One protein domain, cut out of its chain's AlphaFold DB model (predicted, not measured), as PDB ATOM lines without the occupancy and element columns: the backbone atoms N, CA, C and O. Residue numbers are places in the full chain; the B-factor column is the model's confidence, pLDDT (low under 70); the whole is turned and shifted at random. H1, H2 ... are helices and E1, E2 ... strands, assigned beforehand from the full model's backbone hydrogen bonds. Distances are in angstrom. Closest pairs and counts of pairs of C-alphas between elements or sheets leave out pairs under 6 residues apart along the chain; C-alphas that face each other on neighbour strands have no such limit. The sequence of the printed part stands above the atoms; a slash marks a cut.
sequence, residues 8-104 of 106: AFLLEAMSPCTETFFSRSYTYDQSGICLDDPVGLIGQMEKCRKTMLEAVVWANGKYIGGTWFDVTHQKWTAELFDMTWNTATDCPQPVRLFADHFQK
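Overview. This is residues 8 to 104 of the 106 residues of an uncharacterized protein of Desulfoplanes formicivorans (UniProt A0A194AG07). A twisted sheet of six strands curls partway round helix H1, which packs in the hollow of one face and comes near strands toward both edges, E5 and E2 among them. The second helix, H2, makes a corner with the first end of H1, past the sheet's cover. The printed part has 97 residues, with the order E1, E2, H1, E3, E4, E5, E6, H2 along it; across the sheet the order is E2, E1, E3, E4, E5, E6, all antiparallel. The class is mixed, helices and strands, in two layers, with H1 on one face of the sheet. The whole is compact, with a radius of gyration of the C-alphas of 12.9 A and spans of 37 by 27 by 24 A.

Arrangement. E1, residues 8 to 14, and E2, residues 21 to 28, form an antiparallel hairpin at 160 degrees, with N 11 and O 24 2.9 A apart, within hydrogen-bond range. H1, residues 40 to 50, is on the sheet. E3, residues 54 to 59, is the antiparallel neighbour of E1, with N 12 and O 56 at 2.9 A. E2, H1 and E3 form a split strand-helix-strand unit, two strands running the same way with E1 between them, and its crossover is right-handed. E4, residues 62 to 70, E5, residues 75 to 80, and E6, residues 83 to 85, follow E3 in a meander, each strand the antiparallel neighbour of the one before. Their hairpins show N 57 and O 65 at 2.8 A, N 66 and O 79 at 2.8 A, and N 85 and O 78 at 2.8 A. E4 bends by 60 degrees at residue 67. The closest C-alphas of H1 and E5 are those of Arg 49 and Trp 76, 5.7 A; of H1 and E2, those of Tyr 26 and Leu 41, 6.3 A. H2, residues 94 to 102, is only just not on the sheet, with 4 pairs of C-alphas within 10 A. H1 and H2 touch only at their ends, closest at the C-alphas of Ile 42 and Pro 94, 6.1 A, opposite ways at a steep tilt of 67 degrees, only just short of about perpendicular. Every O i to N i+4 pair of H1 is within hydrogen-bond range; H2 has 2 of 5, and 2 of 6 for O i to N i+3.

Along the chain. E1 begins at C-alpha 8, (-46.973, -31.409, -25.468), and spans 20.2 A; E2 spans 23.2 A, H1 15.7 A, E3 17.4 A, E4 21.8 A, E5 16.4 A and E6 6.8 A. H1 begins at C-alpha 40, (-39.652, -22.850, -25.142). H2, 12.8 A, ends at C-alpha 102, (-46.509, -30.998, -36.746).

Size, cuts and confidence. The C-alphas farthest apart, of Cys 17 and Gln 103, are 39.1 A apart. The printed part has no cut; the link E2 to H1 is long, 11 residues. Mean pLDDT of the printed part is 84.7, and residues 16 to 21 and 94 to 104 are under 70.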
ATOM      1  N   ALA A   8     -47.769 -31.362 -26.686       83.56
ATOM      2  CA  ALA A   8     -46.973 -31.409 -25.468       83.56
ATOM      3  C   ALA A   8     -45.666 -32.180 -25.686       83.56
ATOM      4  O   ALA A   8     -45.666 -33.300 -26.203       83.56
ATOM      5  N   PHE A   9     -44.566 -31.590 -25.228       86.31
ATOM      6  CA  PHE A   9     -43.246 -32.208 -25.199       86.31
ATOM      7  C   PHE A   9     -42.734 -32.295 -23.777       86.31
ATOM      8  O   PHE A   9     -42.890 -31.339 -23.023       86.31
ATOM      9  N   LEU A  10     -42.075 -33.394 -23.434       88.25
ATOM     10  CA  LEU A  10     -41.440 -33.595 -22.138       88.25
ATOM     11  C   LEU A  10     -39.923 -33.556 -22.308       88.25
ATOM     12  O   LEU A  10     -39.382 -34.392 -23.022       88.25
ATOM     13  N   LEU A  11     -39.253 -32.610 -21.654       90.88
ATOM     14  CA  LEU A  11     -37.795 -32.597 -21.519       90.88
ATOM     15  C   LEU A  11     -37.422 -33.202 -20.171       90.88
ATOM     16  O   LEU A  11     -37.893 -32.724 -19.141       90.88
ATOM     17  N   GLU A  12     -36.540 -34.185 -20.193       89.81
ATOM     18  CA  GLU A  12     -35.985 -34.852 -19.022       89.81
ATOM     19  C   GLU A  12     -34.470 -34.707 -19.050       89.81
ATOM     20  O   GLU A  12     -33.852 -35.083 -20.039       89.81
ATOM     21  N   ALA A  13     -33.860 -34.159 -18.002       87.81
ATOM     22  CA  ALA A  13     -32.414 -33.949 -17.966       87.81
ATOM     23  C   ALA A  13     -31.785 -34.498 -16.686       87.81
ATOM     24  O   ALA A  13     -32.360 -34.387 -15.599       87.81
ATOM     25  N   MET A  14     -30.578 -35.049 -16.828       83.12
ATOM     26  CA  MET A  14     -29.778 -35.588 -15.731       83.12
ATOM     27  C   MET A  14     -28.528 -34.738 -15.505       83.12
ATOM     28  O   MET A  14     -27.724 -34.516 -16.410       83.12
ATOM     29  N   SER A  15     -28.352 -34.272 -14.267       71.75
ATOM     30  CA  SER A  15     -27.119 -33.615 -13.828       71.75
ATOM     31  C   SER A  15     -26.085 -34.646 -13.364       71.75
ATOM     32  O   SER A  15     -26.380 -35.400 -12.430       71.75
ATOM     33  N   PRO A  16     -24.853 -34.643 -13.916       63.50
ATOM     34  CA  PRO A  16     -23.797 -35.561 -13.491       63.50
ATOM     35  C   PRO A  16     -23.278 -35.266 -12.075       63.50
ATOM     36  O   PRO A  16     -22.672 -36.133 -11.453       63.50
ATOM     37  N   CYS A  17     -23.508 -34.058 -11.546       61.97
ATOM     38  CA  CYS A  17     -22.923 -33.623 -10.274       61.97
ATOM     39  C   CYS A  17     -23.857 -33.752  -9.064       61.97
ATOM     40  O   CYS A  17     -23.395 -33.556  -7.941       61.97
ATOM     41  N   THR A  18     -25.155 -34.016  -9.252       54.72
ATOM     42  CA  THR A  18     -26.129 -33.899  -8.149       54.72
ATOM     43  C   THR A  18     -27.255 -34.936  -8.149       54.72
ATOM     44  O   THR A  18     -28.180 -34.780  -7.353       54.72
ATOM     45  N   GLU A  19     -27.245 -35.935  -9.046       56.59
ATOM     46  CA  GLU A  19     -28.381 -36.867  -9.267       56.59
ATOM     47  C   GLU A  19     -29.736 -36.137  -9.402       56.59
ATOM     48  O   GLU A  19     -30.809 -36.677  -9.143       56.59
ATOM     49  N   THR A  20     -29.701 -34.855  -9.775       61.38
ATOM     50  CA  THR A  20     -30.900 -34.034  -9.842       61.38
ATOM     51  C   THR A  20     -31.494 -34.212 -11.217       61.38
ATOM     52  O   THR A  20     -30.915 -33.791 -12.220       61.38
ATOM     53  N   PHE A  21     -32.649 -34.857 -11.233       68.75
ATOM     54  CA  PHE A  21     -33.503 -34.944 -12.394       68.75
ATOM     55  C   PHE A  21     -34.415 -33.722 -12.424       68.75
ATOM     56  O   PHE A  21     -35.050 -33.400 -11.415       68.75
ATOM     57  N   PHE A  22     -34.504 -33.048 -13.567       82.81
ATOM     58  CA  PHE A  22     -35.609 -32.126 -13.799       82.81
ATOM     59  C   PHE A  22     -36.395 -32.567 -15.024       82.81
ATOM     60  O   PHE A  22     -35.831 -33.003 -16.026       82.81
ATOM     61  N   SER A  23     -37.710 -32.440 -14.910       85.94
ATOM     62  CA  SER A  23     -38.648 -32.747 -15.973       85.94
ATOM     63  C   SER A  23     -39.570 -31.558 -16.174       85.94
ATOM     64  O   SER A  23     -40.059 -30.970 -15.204       85.94
ATOM     65  N   ARG A  24     -39.766 -31.157 -17.431       89.06
ATOM     66  CA  ARG A  24     -40.645 -30.040 -17.777       89.06
ATOM     67  C   ARG A  24     -41.409 -30.325 -19.057       89.06
ATOM     68  O   ARG A  24     -40.831 -30.752 -20.052       89.06
ATOM     69  N   SER A  25     -42.710 -30.056 -19.007       89.50
ATOM     70  CA  SER A  25     -43.581 -30.104 -20.176       89.50
ATOM     71  C   SER A  25     -43.638 -28.745 -20.878       89.50
ATOM     72  O   SER A  25     -43.584 -27.709 -20.211       89.50
ATOM     73  N   TYR A  26     -43.742 -28.768 -22.205       88.81
ATOM     74  CA  TYR A  26     -43.899 -27.590 -23.056       88.81
ATOM     75  C   TYR A  26     -45.050 -27.807 -24.029       88.81
ATOM     76  O   TYR A  26     -45.032 -28.759 -24.809       88.81
ATOM     77  N   THR A  27     -46.006 -26.894 -23.993       88.50
ATOM     78  CA  THR A  27     -47.228 -26.899 -24.780       88.50
ATOM     79  C   THR A  27     -47.114 -25.872 -25.889       88.50
ATOM     80  O   THR A  27     -46.754 -24.720 -25.643       88.50
ATOM     81  N   TYR A  28     -47.435 -26.282 -27.109       85.44
ATOM     82  CA  TYR A  28     -47.396 -25.433 -28.292       85.44
ATOM     83  C   TYR A  28     -48.774 -25.322 -28.929       85.44
ATOM     84  O   TYR A  28     -49.522 -26.303 -28.955       85.44
ATOM     85  N   ASP A  29     -49.089 -24.142 -29.460       83.25
ATOM     86  CA  ASP A  29     -50.236 -23.956 -30.347       83.25
ATOM     87  C   ASP A  29     -49.939 -24.438 -31.784       83.25
ATOM     88  O   ASP A  29     -48.813 -24.808 -32.133       83.25
ATOM     89  N   GLN A  30     -50.957 -24.407 -32.648       76.88
ATOM     90  CA  GLN A  30     -50.829 -24.785 -34.062       76.88
ATOM     91  C   GLN A  30     -49.893 -23.864 -34.867       76.88
ATOM     92  O   GLN A  30     -49.453 -24.242 -35.951       76.88
ATOM     93  N   SER A  31     -49.582 -22.671 -34.353       76.06
ATOM     94  CA  SER A  31     -48.657 -21.717 -34.977       76.06
ATOM     95  C   SER A  31     -47.201 -21.958 -34.560       76.06
ATOM     96  O   SER A  31     -46.307 -21.247 -35.020       76.06
ATOM     97  N   GLY A  32     -46.943 -22.944 -33.691       76.44
ATOM     98  CA  GLY A  32     -45.611 -23.257 -33.179       76.44
ATOM     99  C   GLY A  32     -45.140 -22.320 -32.063       76.44
ATOM    100  O   GLY A  32     -43.943 -22.277 -31.768       76.44
ATOM    101  N   ILE A  33     -46.048 -21.574 -31.427       80.88
ATOM    102  CA  ILE A  33     -45.731 -20.718 -30.281       80.88
ATOM    103  C   ILE A  33     -45.849 -21.540 -28.996       80.88
ATOM    104  O   ILE A  33     -46.862 -22.190 -28.745       80.88
ATOM    105  N   CYS A  34     -44.796 -21.503 -28.175       84.69
ATOM    106  CA  CYS A  34     -44.804 -22.110 -26.847       84.69
ATOM    107  C   CYS A  34     -45.695 -21.285 -25.913       84.69
ATOM    108  O   CYS A  34     -45.466 -20.088 -25.733       84.69
ATOM    109  N   LEU A  35     -46.681 -21.933 -25.302       84.81
ATOM    110  CA  LEU A  35     -47.655 -21.309 -24.409       84.81
ATOM    111  C   LEU A  35     -47.139 -21.199 -22.965       84.81
ATOM    112  O   LEU A  35     -47.584 -20.334 -22.215       84.81
ATOM    113  N   ASP A  36     -46.172 -22.044 -22.588       82.25
ATOM    114  CA  ASP A  36     -45.723 -22.199 -21.195       82.25
ATOM    115  C   ASP A  36     -44.447 -21.414 -20.849       82.25
ATOM    116  O   ASP A  36     -44.150 -21.162 -19.678       82.25
ATOM    117  N   ASP A  37     -43.621 -21.095 -21.847       77.44
ATOM    118  CA  ASP A  37     -42.306 -20.474 -21.651       77.44
ATOM    119  C   ASP A  37     -41.897 -19.705 -22.916       77.44
ATOM    120  O   ASP A  37     -41.819 -20.328 -23.978       77.44
ATOM    121  N   PRO A  38     -41.563 -18.402 -22.833       73.62
ATOM    122  CA  PRO A  38     -41.099 -17.631 -23.990       73.62
ATOM    123  C   PRO A  38     -39.800 -18.173 -24.610       73.62
ATOM    124  O   PRO A  38     -39.534 -17.930 -25.784       73.62
ATOM    125  N   VAL A  39     -38.986 -18.908 -23.846       79.62
ATOM    126  CA  VAL A  39     -37.773 -19.583 -24.337       79.62
ATOM    127  C   VAL A  39     -38.118 -20.896 -25.055       79.62
ATOM    128  O   VAL A  39     -37.430 -21.287 -26.002       79.62
ATOM    129  N   GLY A  40     -39.185 -21.568 -24.615       87.88
ATOM    130  CA  GLY A  40     -39.652 -22.850 -25.142       87.88
ATOM    131  C   GLY A  40     -38.669 -24.014 -24.976       87.88
ATOM    132  O   GLY A  40     -37.589 -23.878 -24.400       87.88
ATOM    133  N   LEU A  41     -39.048 -25.175 -25.510       91.00
ATOM    134  CA  LEU A  41     -38.257 -26.404 -25.489       91.00
ATOM    135  C   LEU A  41     -36.860 -26.200 -26.093       91.00
ATOM    136  O   LEU A  41     -35.867 -26.506 -25.442       91.00
ATOM    137  N   ILE A  42     -36.766 -25.631 -27.300       91.12
ATOM    138  CA  ILE A  42     -35.483 -25.482 -28.012       91.12
ATOM    139  C   ILE A  42     -34.488 -24.651 -27.210       91.12
ATOM    140  O   ILE A  42     -33.338 -25.047 -27.040       91.12
ATOM    141  N   GLY A  43     -34.922 -23.508 -26.675       90.62
ATOM    142  CA  GLY A  43     -34.022 -22.676 -25.890       90.62
ATOM    143  C   GLY A  43     -33.598 -23.352 -24.581       90.62
ATOM    144  O   GLY A  43     -32.514 -23.069 -24.075       90.62
ATOM    145  N   GLN A  44     -34.402 -24.271 -24.043       91.50
ATOM    146  CA  GLN A  44     -34.051 -25.049 -22.853       91.50
ATOM    147  C   GLN A  44     -33.101 -26.206 -23.186       91.50
ATOM    148  O   GLN A  44     -32.144 -26.430 -22.445       91.50
ATOM    149  N   MET A  45     -33.263 -26.856 -24.340       93.75
ATOM    150  CA  MET A  45     -32.277 -27.802 -24.873       93.75
ATOM    151  C   MET A  45     -30.937 -27.116 -25.145       93.75
ATOM    152  O   MET A  45     -29.887 -27.637 -24.780       93.75
ATOM    153  N   GLU A  46     -30.955 -25.902 -25.700       94.19
ATOM    154  CA  GLU A  46     -29.734 -25.129 -25.927       94.19
ATOM    155  C   GLU A  46     -29.028 -24.771 -24.613       94.19
ATOM    156  O   GLU A  46     -27.797 -24.777 -24.550       94.19
ATOM    157  N   LYS A  47     -29.780 -24.506 -23.537       91.88
ATOM    158  CA  LYS A  47     -29.181 -24.371 -22.204       91.88
ATOM    159  C   LYS A  47     -28.544 -25.681 -21.758       91.88
ATOM    160  O   LYS A  47     -27.372 -25.638 -21.406       91.88
ATOM    161  N   CYS A  48     -29.254 -26.811 -21.847       92.38
ATOM    162  CA  CYS A  48     -28.722 -28.127 -21.467       92.38
ATOM    163  C   CYS A  48     -27.410 -28.440 -22.198       92.38
ATOM    164  O   CYS A  48     -26.413 -28.776 -21.564       92.38
ATOM    165  N   ARG A  49     -27.373 -28.217 -23.518       94.38
ATOM    166  CA  ARG A  49     -26.182 -28.400 -24.354       94.38
ATOM    167  C   ARG A  49     -25.015 -27.519 -23.896       94.38
ATOM    168  O   ARG A  49     -23.899 -28.009 -23.745       94.38
ATOM    169  N   LYS A  50     -25.253 -26.223 -23.650       92.88
ATOM    170  CA  LYS A  50     -24.219 -25.288 -23.158       92.88
ATOM    171  C   LYS A  50     -23.702 -25.661 -21.773       92.88
ATOM    172  O   LYS A  50     -22.531 -25.438 -21.486       92.88
ATOM    173  N   THR A  51     -24.574 -26.192 -20.922       91.88
ATOM    174  CA  THR A  51     -24.239 -26.597 -19.554       91.88
ATOM    175  C   THR A  51     -23.782 -28.044 -19.452       91.88
ATOM    176  O   THR A  51     -23.618 -28.526 -18.338       91.88
ATOM    177  N   MET A  52     -23.555 -28.727 -20.579       92.44
ATOM    178  CA  MET A  52     -23.042 -30.098 -20.602       92.44
ATOM    179  C   MET A  52     -23.941 -31.085 -19.843       92.44
ATOM    180  O   MET A  52     -23.465 -31.942 -19.102       92.44
ATOM    181  N   LEU A  53     -25.256 -30.911 -19.984       91.12
ATOM    182  CA  LEU A  53     -26.258 -31.794 -19.404       91.12
ATOM    183  C   LEU A  53     -26.770 -32.750 -20.469       91.12
ATOM    184  O   LEU A  53     -27.087 -32.325 -21.584       91.12
ATOM    185  N   GLU A  54     -26.891 -34.022 -20.108       92.88
ATOM    186  CA  GLU A  54     -27.619 -34.987 -20.922       92.88
ATOM    187  C   GLU A  54     -29.112 -34.805 -20.701       92.88
ATOM    188  O   GLU A  54     -29.580 -34.654 -19.566       92.88
ATOM    189  N   ALA A  55     -29.858 -34.805 -21.796       94.44
ATOM    190  CA  ALA A  55     -31.298 -34.675 -21.758       94.44
ATOM    191  C   ALA A  55     -31.957 -35.498 -22.857       94.44
ATOM    192  O   ALA A  55     -31.364 -35.762 -23.901       94.44
ATOM    193  N   VAL A  56     -33.209 -35.862 -22.624       95.31
ATOM    194  CA  VAL A  56     -34.063 -36.597 -23.546       95.31
ATOM    195  C   VAL A  56     -35.367 -35.834 -23.712       95.31
ATOM    196  O   VAL A  56     -35.911 -35.285 -22.754       95.31
ATOM    197  N   VAL A  57     -35.862 -35.788 -24.943       94.62
ATOM    198  CA  VAL A  57     -37.134 -35.176 -25.295       94.62
ATOM    199  C   VAL A  57     -38.098 -36.236 -25.796       94.62
ATOM    200  O   VAL A  57     -37.804 -36.978 -26.739       94.62
ATOM    201  N   TRP A  58     -39.285 -36.245 -25.200       93.50
ATOM    202  CA  TRP A  58     -40.380 -37.132 -25.561       93.50
ATOM    203  C   TRP A  58     -41.579 -36.359 -26.111       93.50
ATOM    204  O   TRP A  58     -41.919 -35.282 -25.619       93.50
ATOM    205  N   ALA A  59     -42.278 -36.958 -27.073       89.31
ATOM    206  CA  ALA A  59     -43.610 -36.552 -27.517       89.31
ATOM    207  C   ALA A  59     -44.494 -37.789 -27.658       89.31
ATOM    208  O   ALA A  59     -44.123 -38.735 -28.353       89.31
ATOM    209  N   ASN A  60     -45.662 -37.809 -27.008       86.19
ATOM    210  CA  ASN A  60     -46.593 -38.947 -27.051       86.19
ATOM    211  C   ASN A  60     -45.910 -40.310 -26.792       86.19
ATOM    212  O   ASN A  60     -46.169 -41.293 -27.485       86.19
ATOM    213  N   GLY A  61     -44.984 -40.352 -25.826       84.88
ATOM    214  CA  GLY A  61     -44.222 -41.554 -25.467       84.88
ATOM    215  C   GLY A  61     -43.141 -41.974 -26.472       84.88
ATOM    216  O   GLY A  61     -42.547 -43.035 -26.307       84.88
ATOM    217  N   LYS A  62     -42.874 -41.174 -27.510       88.94
ATOM    218  CA  LYS A  62     -41.809 -41.418 -28.492       88.94
ATOM    219  C   LYS A  62     -40.628 -40.496 -28.246       88.94
ATOM    220  O   LYS A  62     -40.818 -39.308 -27.986       88.94
ATOM    221  N   TYR A  63     -39.425 -41.051 -28.359       91.62
ATOM    222  CA  TYR A  63     -38.191 -40.277 -28.402       91.62
ATOM    223  C   TYR A  63     -38.196 -39.394 -29.648       91.62
ATOM    224  O   TYR A  63     -38.469 -39.889 -30.744       91.62
ATOM    225  N   ILE A  64     -37.901 -38.111 -29.475       92.81
ATOM    226  CA  ILE A  64     -37.801 -37.166 -30.592       92.81
ATOM    227  C   ILE A  64     -36.521 -36.330 -30.559       92.81
ATOM    228  O   ILE A  64     -36.353 -35.482 -31.424       92.81
ATOM    229  N   GLY A  65     -35.646 -36.510 -29.570       95.00
ATOM    230  CA  GLY A  65     -34.380 -35.788 -29.499       95.00
ATOM    231  C   GLY A  65     -33.827 -35.672 -28.087       95.00
ATOM    232  O   GLY A  65     -34.312 -36.315 -27.158       95.00
ATOM    233  N   GLY A  66     -32.809 -34.839 -27.906       95.94
ATOM    234  CA  GLY A  66     -32.108 -34.715 -26.635       95.94
ATOM    235  C   GLY A  66     -30.826 -33.898 -26.716       95.94
ATOM    236  O   GLY A  66     -30.591 -33.177 -27.685       95.94
ATOM    237  N   THR A  67     -29.997 -34.018 -25.683       96.31
ATOM    238  CA  THR A  67     -28.629 -33.492 -25.637       96.31
ATOM    239  C   THR A  67     -27.668 -34.573 -25.158       96.31
ATOM    240  O   THR A  67     -27.972 -35.296 -24.213       96.31
ATOM    241  N   TRP A  68     -26.511 -34.695 -25.809       95.19
ATOM    242  CA  TRP A  68     -25.486 -35.699 -25.496       95.19
ATOM    243  C   TRP A  68     -24.098 -35.212 -25.913       95.19
ATOM    244  O   TRP A  68     -23.944 -34.246 -26.670       95.19
ATOM    245  N   PHE A  69     -23.067 -35.901 -25.427       95.00
ATOM    246  CA  PHE A  69     -21.699 -35.675 -25.870       95.00
ATOM    247  C   PHE A  69     -21.365 -36.556 -27.081       95.00
ATOM    248  O   PHE A  69     -21.318 -37.782 -26.987       95.00
ATOM    249  N   ASP A  70     -21.105 -35.933 -28.230       94.62
ATOM    250  CA  ASP A  70     -20.608 -36.623 -29.417       94.62
ATOM    251  C   ASP A  70     -19.103 -36.876 -29.275       94.62
ATOM    252  O   ASP A  70     -18.279 -35.965 -29.409       94.62
ATOM    253  N   VAL A  71     -18.743 -38.135 -29.019       93.31
ATOM    254  CA  VAL A  71     -17.353 -38.584 -28.850       93.31
ATOM    255  C   VAL A  71     -16.523 -38.491 -30.130       93.31
ATOM    256  O   VAL A  71     -15.306 -38.335 -30.053       93.31
ATOM    257  N   THR A  72     -17.163 -38.560 -31.299       94.00
ATOM    258  CA  THR A  72     -16.488 -38.522 -32.603       94.00
ATOM    259  C   THR A  72     -15.977 -37.118 -32.883       94.00
ATOM    260  O   THR A  72     -14.827 -36.930 -33.279       94.00
ATOM    261  N   HIS A  73     -16.824 -36.120 -32.634       92.69
ATOM    262  CA  HIS A  73     -16.507 -34.713 -32.883       92.69
ATOM    263  C   HIS A  73     -16.036 -33.958 -31.632       92.69
ATOM    264  O   HIS A  73     -15.661 -32.789 -31.742       92.69
ATOM    265  N   GLN A  74     -16.051 -34.614 -30.466       95.38
ATOM    266  CA  GLN A  74     -15.713 -34.075 -29.143       95.38
ATOM    267  C   GLN A  74     -16.498 -32.806 -28.785       95.38
ATOM    268  O   GLN A  74     -15.929 -31.794 -28.364       95.38
ATOM    269  N   LYS A  75     -17.819 -32.829 -28.986       95.38
ATOM    270  CA  LYS A  75     -18.694 -31.668 -28.768       95.38
ATOM    271  C   LYS A  75     -20.005 -32.070 -28.112       95.38
ATOM    272  O   LYS A  75     -20.536 -33.141 -28.374       95.38
ATOM    273  N   TRP A  76     -20.557 -31.158 -27.316       95.69
ATOM    274  CA  TRP A  76     -21.935 -31.263 -26.848       95.69
ATOM    275  C   TRP A  76     -22.905 -30.911 -27.965       95.69
ATOM    276  O   TRP A  76     -22.854 -29.815 -28.538       95.69
ATOM    277  N   THR A  77     -23.791 -31.857 -28.227       96.62
ATOM    278  CA  THR A  77     -24.729 -31.863 -29.337       96.62
ATOM    279  C   THR A  77     -26.141 -31.861 -28.784       96.62
ATOM    280  O   THR A  77     -26.411 -32.438 -27.732       96.62
ATOM    281  N   ALA A  78     -27.031 -31.176 -29.483       96.94
ATOM    282  CA  ALA A  78     -28.460 -31.293 -29.291       96.94
ATOM    283  C   ALA A  78     -29.100 -31.751 -30.602       96.94
ATOM    284  O   ALA A  78     -28.655 -31.335 -31.673       96.94
ATOM    285  N   GLU A  79     -30.143 -32.568 -30.523       95.25
ATOM    286  CA  GLU A  79     -31.035 -32.840 -31.649       95.25
ATOM    287  C   GLU A  79     -32.478 -32.743 -31.238       95.25
ATOM    288  O   GLU A  79     -32.843 -33.044 -30.104       95.25
ATOM    289  N   LEU A  80     -33.301 -32.361 -32.198       92.88
ATOM    290  CA  LEU A  80     -34.739 -32.425 -32.084       92.88
ATOM    291  C   LEU A  80     -35.314 -32.708 -33.471       92.88
ATOM    292  O   LEU A  80     -35.037 -31.979 -34.425       92.88
ATOM    293  N   PHE A  81     -36.116 -33.764 -33.565       88.56
ATOM    294  CA  PHE A  81     -36.554 -34.377 -34.814       88.56
ATOM    295  C   PHE A  81     -35.357 -34.728 -35.712       88.56
ATOM    296  O   PHE A  81     -34.505 -35.506 -35.299       88.56
ATOM    297  N   ASP A  82     -35.272 -34.133 -36.904       85.25
ATOM    298  CA  ASP A  82     -34.209 -34.379 -37.886       85.25
ATOM    299  C   ASP A  82     -33.122 -33.281 -37.883       85.25
ATOM    300  O   ASP A  82     -32.323 -33.181 -38.816       85.25
ATOM    301  N   MET A  83     -33.111 -32.398 -36.878       90.69
ATOM    302  CA  MET A  83     -32.134 -31.308 -36.780       90.69
ATOM    303  C   MET A  83     -31.165 -31.550 -35.646       90.69
ATOM    304  O   MET A  83     -31.574 -31.828 -34.523       90.69
ATOM    305  N   THR A  84     -29.892 -31.310 -35.931       94.50
ATOM    306  CA  THR A  84     -28.792 -31.432 -34.982       94.50
ATOM    307  C   THR A  84     -28.029 -30.117 -34.929       94.50
ATOM    308  O   THR A  84     -27.782 -29.501 -35.968       94.50
ATOM    309  N   TRP A  85     -27.639 -29.675 -33.734       95.38
ATOM    310  CA  TRP A  85     -26.818 -28.482 -33.570       95.38
ATOM    311  C   TRP A  85     -25.779 -28.621 -32.458       95.38
ATOM    312  O   TRP A  85     -25.997 -29.218 -31.401       95.38
ATOM    313  N   ASN A  86     -24.621 -28.010 -32.705       94.75
ATOM    314  CA  ASN A  86     -23.450 -28.071 -31.828       94.75
ATOM    315  C   ASN A  86     -22.983 -26.670 -31.404       94.75
ATOM    316  O   ASN A  86     -22.086 -26.531 -30.567       94.75
ATOM    317  N   THR A  87     -23.569 -25.616 -31.973       91.88
ATOM    318  CA  THR A  87     -23.255 -24.221 -31.660       91.88
ATOM    319  C   THR A  87     -24.532 -23.403 -31.491       91.88
ATOM    320  O   THR A  87     -25.608 -23.808 -31.921       91.88
ATOM    321  N   ALA A  88     -24.408 -22.227 -30.871       87.44
ATOM    322  CA  ALA A  88     -25.537 -21.310 -30.727       87.44
ATOM    323  C   ALA A  88     -26.020 -20.754 -32.079       87.44
ATOM    324  O   ALA A  88     -27.180 -20.376 -32.194       87.44
ATOM    325  N   THR A  89     -25.143 -20.703 -33.085       88.50
ATOM    326  CA  THR A  89     -25.472 -20.233 -34.437       88.50
ATOM    327  C   THR A  89     -26.327 -21.249 -35.189       88.50
ATOM    328  O   THR A  89     -27.228 -20.863 -35.926       88.50
ATOM    329  N   ASP A  90     -26.071 -22.537 -34.956       89.44
ATOM    330  CA  ASP A  90     -26.803 -23.644 -35.579       89.44
ATOM    331  C   ASP A  90     -28.108 -23.963 -34.828       89.44
ATOM    332  O   ASP A  90     -28.936 -24.731 -35.313       89.44
ATOM    333  N   CYS A  91     -28.300 -23.374 -33.639       90.00
ATOM    334  CA  CYS A  91     -29.500 -23.560 -32.833       90.00
ATOM    335  C   CYS A  91     -30.732 -23.061 -33.602       90.00
ATOM    336  O   CYS A  91     -30.812 -21.876 -33.961       90.00
ATOM    337  N   PRO A  92     -31.732 -23.926 -33.830       86.25
ATOM    338  CA  PRO A  92     -32.871 -23.554 -34.640       86.25
ATOM    339  C   PRO A  92     -33.782 -22.555 -33.919       86.25
ATOM    340  O   PRO A  92     -33.820 -22.462 -32.691       86.25
ATOM    341  N   GLN A  93     -34.546 -21.797 -34.704       79.81
ATOM    342  CA  GLN A  93     -35.515 -20.848 -34.163       79.81
ATOM    343  C   GLN A  93     -36.820 -21.577 -33.791       79.81
ATOM    344  O   GLN A  93     -37.372 -22.267 -34.654       79.81
ATOM    345  N   PRO A  94     -37.357 -21.390 -32.565       69.94
ATOM    346  CA  PRO A  94     -38.513 -22.134 -32.051       69.94
ATOM    347  C   PRO A  94     -39.715 -22.188 -32.995       69.94
ATOM    348  O   PRO A  94     -40.248 -23.259 -33.250       69.94
ATOM    349  N   VAL A  95     -40.099 -21.046 -33.570       65.06
ATOM    350  CA  VAL A  95     -41.341 -20.914 -34.347       65.06
ATOM    351  C   VAL A  95     -41.325 -21.737 -35.641       65.06
ATOM    352  O   VAL A  95     -42.343 -22.294 -36.032       65.06
ATOM    353  N   ARG A  96     -40.172 -21.849 -36.316       60.50
ATOM    354  CA  ARG A  96     -40.092 -22.562 -37.606       60.50
ATOM    355  C   ARG A  96     -40.133 -24.077 -37.446       60.50
ATOM    356  O   ARG A  96     -40.673 -24.773 -38.292       60.50
ATOM    357  N   LEU A  97     -39.572 -24.575 -36.352       64.94
ATOM    358  CA  LEU A  97     -39.326 -25.998 -36.170       64.94
ATOM    359  C   LEU A  97     -40.615 -26.816 -36.101       64.94
ATOM    360  O   LEU A  97     -40.749 -27.881 -36.703       64.94
ATOM    361  N   PHE A  98     -41.560 -26.280 -35.341       68.56
ATOM    362  CA  PHE A  98     -42.782 -26.960 -34.972       68.56
ATOM    363  C   PHE A  98     -43.833 -26.894 -36.082       68.56
ATOM    364  O   PHE A  98     -44.498 -27.895 -36.337       68.56
ATOM    365  N   ALA A  99     -43.902 -25.788 -36.827       63.97
ATOM    366  CA  ALA A  99     -44.782 -25.667 -37.989       63.97
ATOM    367  C   ALA A  99     -44.522 -26.765 -39.046       63.97
ATOM    368  O   ALA A  99     -45.469 -27.379 -39.538       63.97
ATOM    369  N   ASP A 100     -43.250 -27.066 -39.333       66.38
ATOM    370  CA  ASP A 100     -42.864 -28.035 -40.372       66.38
ATOM    371  C   ASP A 100     -43.004 -29.504 -39.924       66.38
ATOM    372  O   ASP A 100     -43.210 -30.399 -40.749       66.38
ATOM    373  N   HIS A 101     -42.885 -29.779 -38.619       68.75
ATOM    374  CA  HIS A 101     -42.899 -31.147 -38.083       68.75
ATOM    375  C   HIS A 101     -44.278 -31.582 -37.576       68.75
ATOM    376  O   HIS A 101     -44.587 -32.774 -37.626       68.75
ATOM    377  N   PHE A 102     -45.147 -30.652 -37.163       65.56
ATOM    378  CA  PHE A 102     -46.509 -30.998 -36.746       65.56
ATOM    379  C   PHE A 102     -47.368 -31.538 -37.887       65.56
ATOM    380  O   PHE A 102     -48.139 -32.466 -37.660       65.56
ATOM    381  N   GLN A 103     -47.173 -31.061 -39.120       58.16
ATOM    382  CA  GLN A 103     -47.878 -31.593 -40.295       58.16
ATOM    383  C   GLN A 103     -47.557 -33.067 -40.591       58.16
ATOM    384  O   GLN A 103     -48.327 -33.733 -41.274       58.16
ATOM    385  N   LYS A 104     -46.422 -33.584 -40.101       57.22
ATOM    386  CA  LYS A 104     -45.979 -34.969 -40.335       57.22
ATOM    387  C   LYS A 104     -46.430 -35.944 -39.244       57.22
ATOM    388  O   LYS A 104     -46.262 -37.149 -39.406       57.22
TER     389      LYS A 104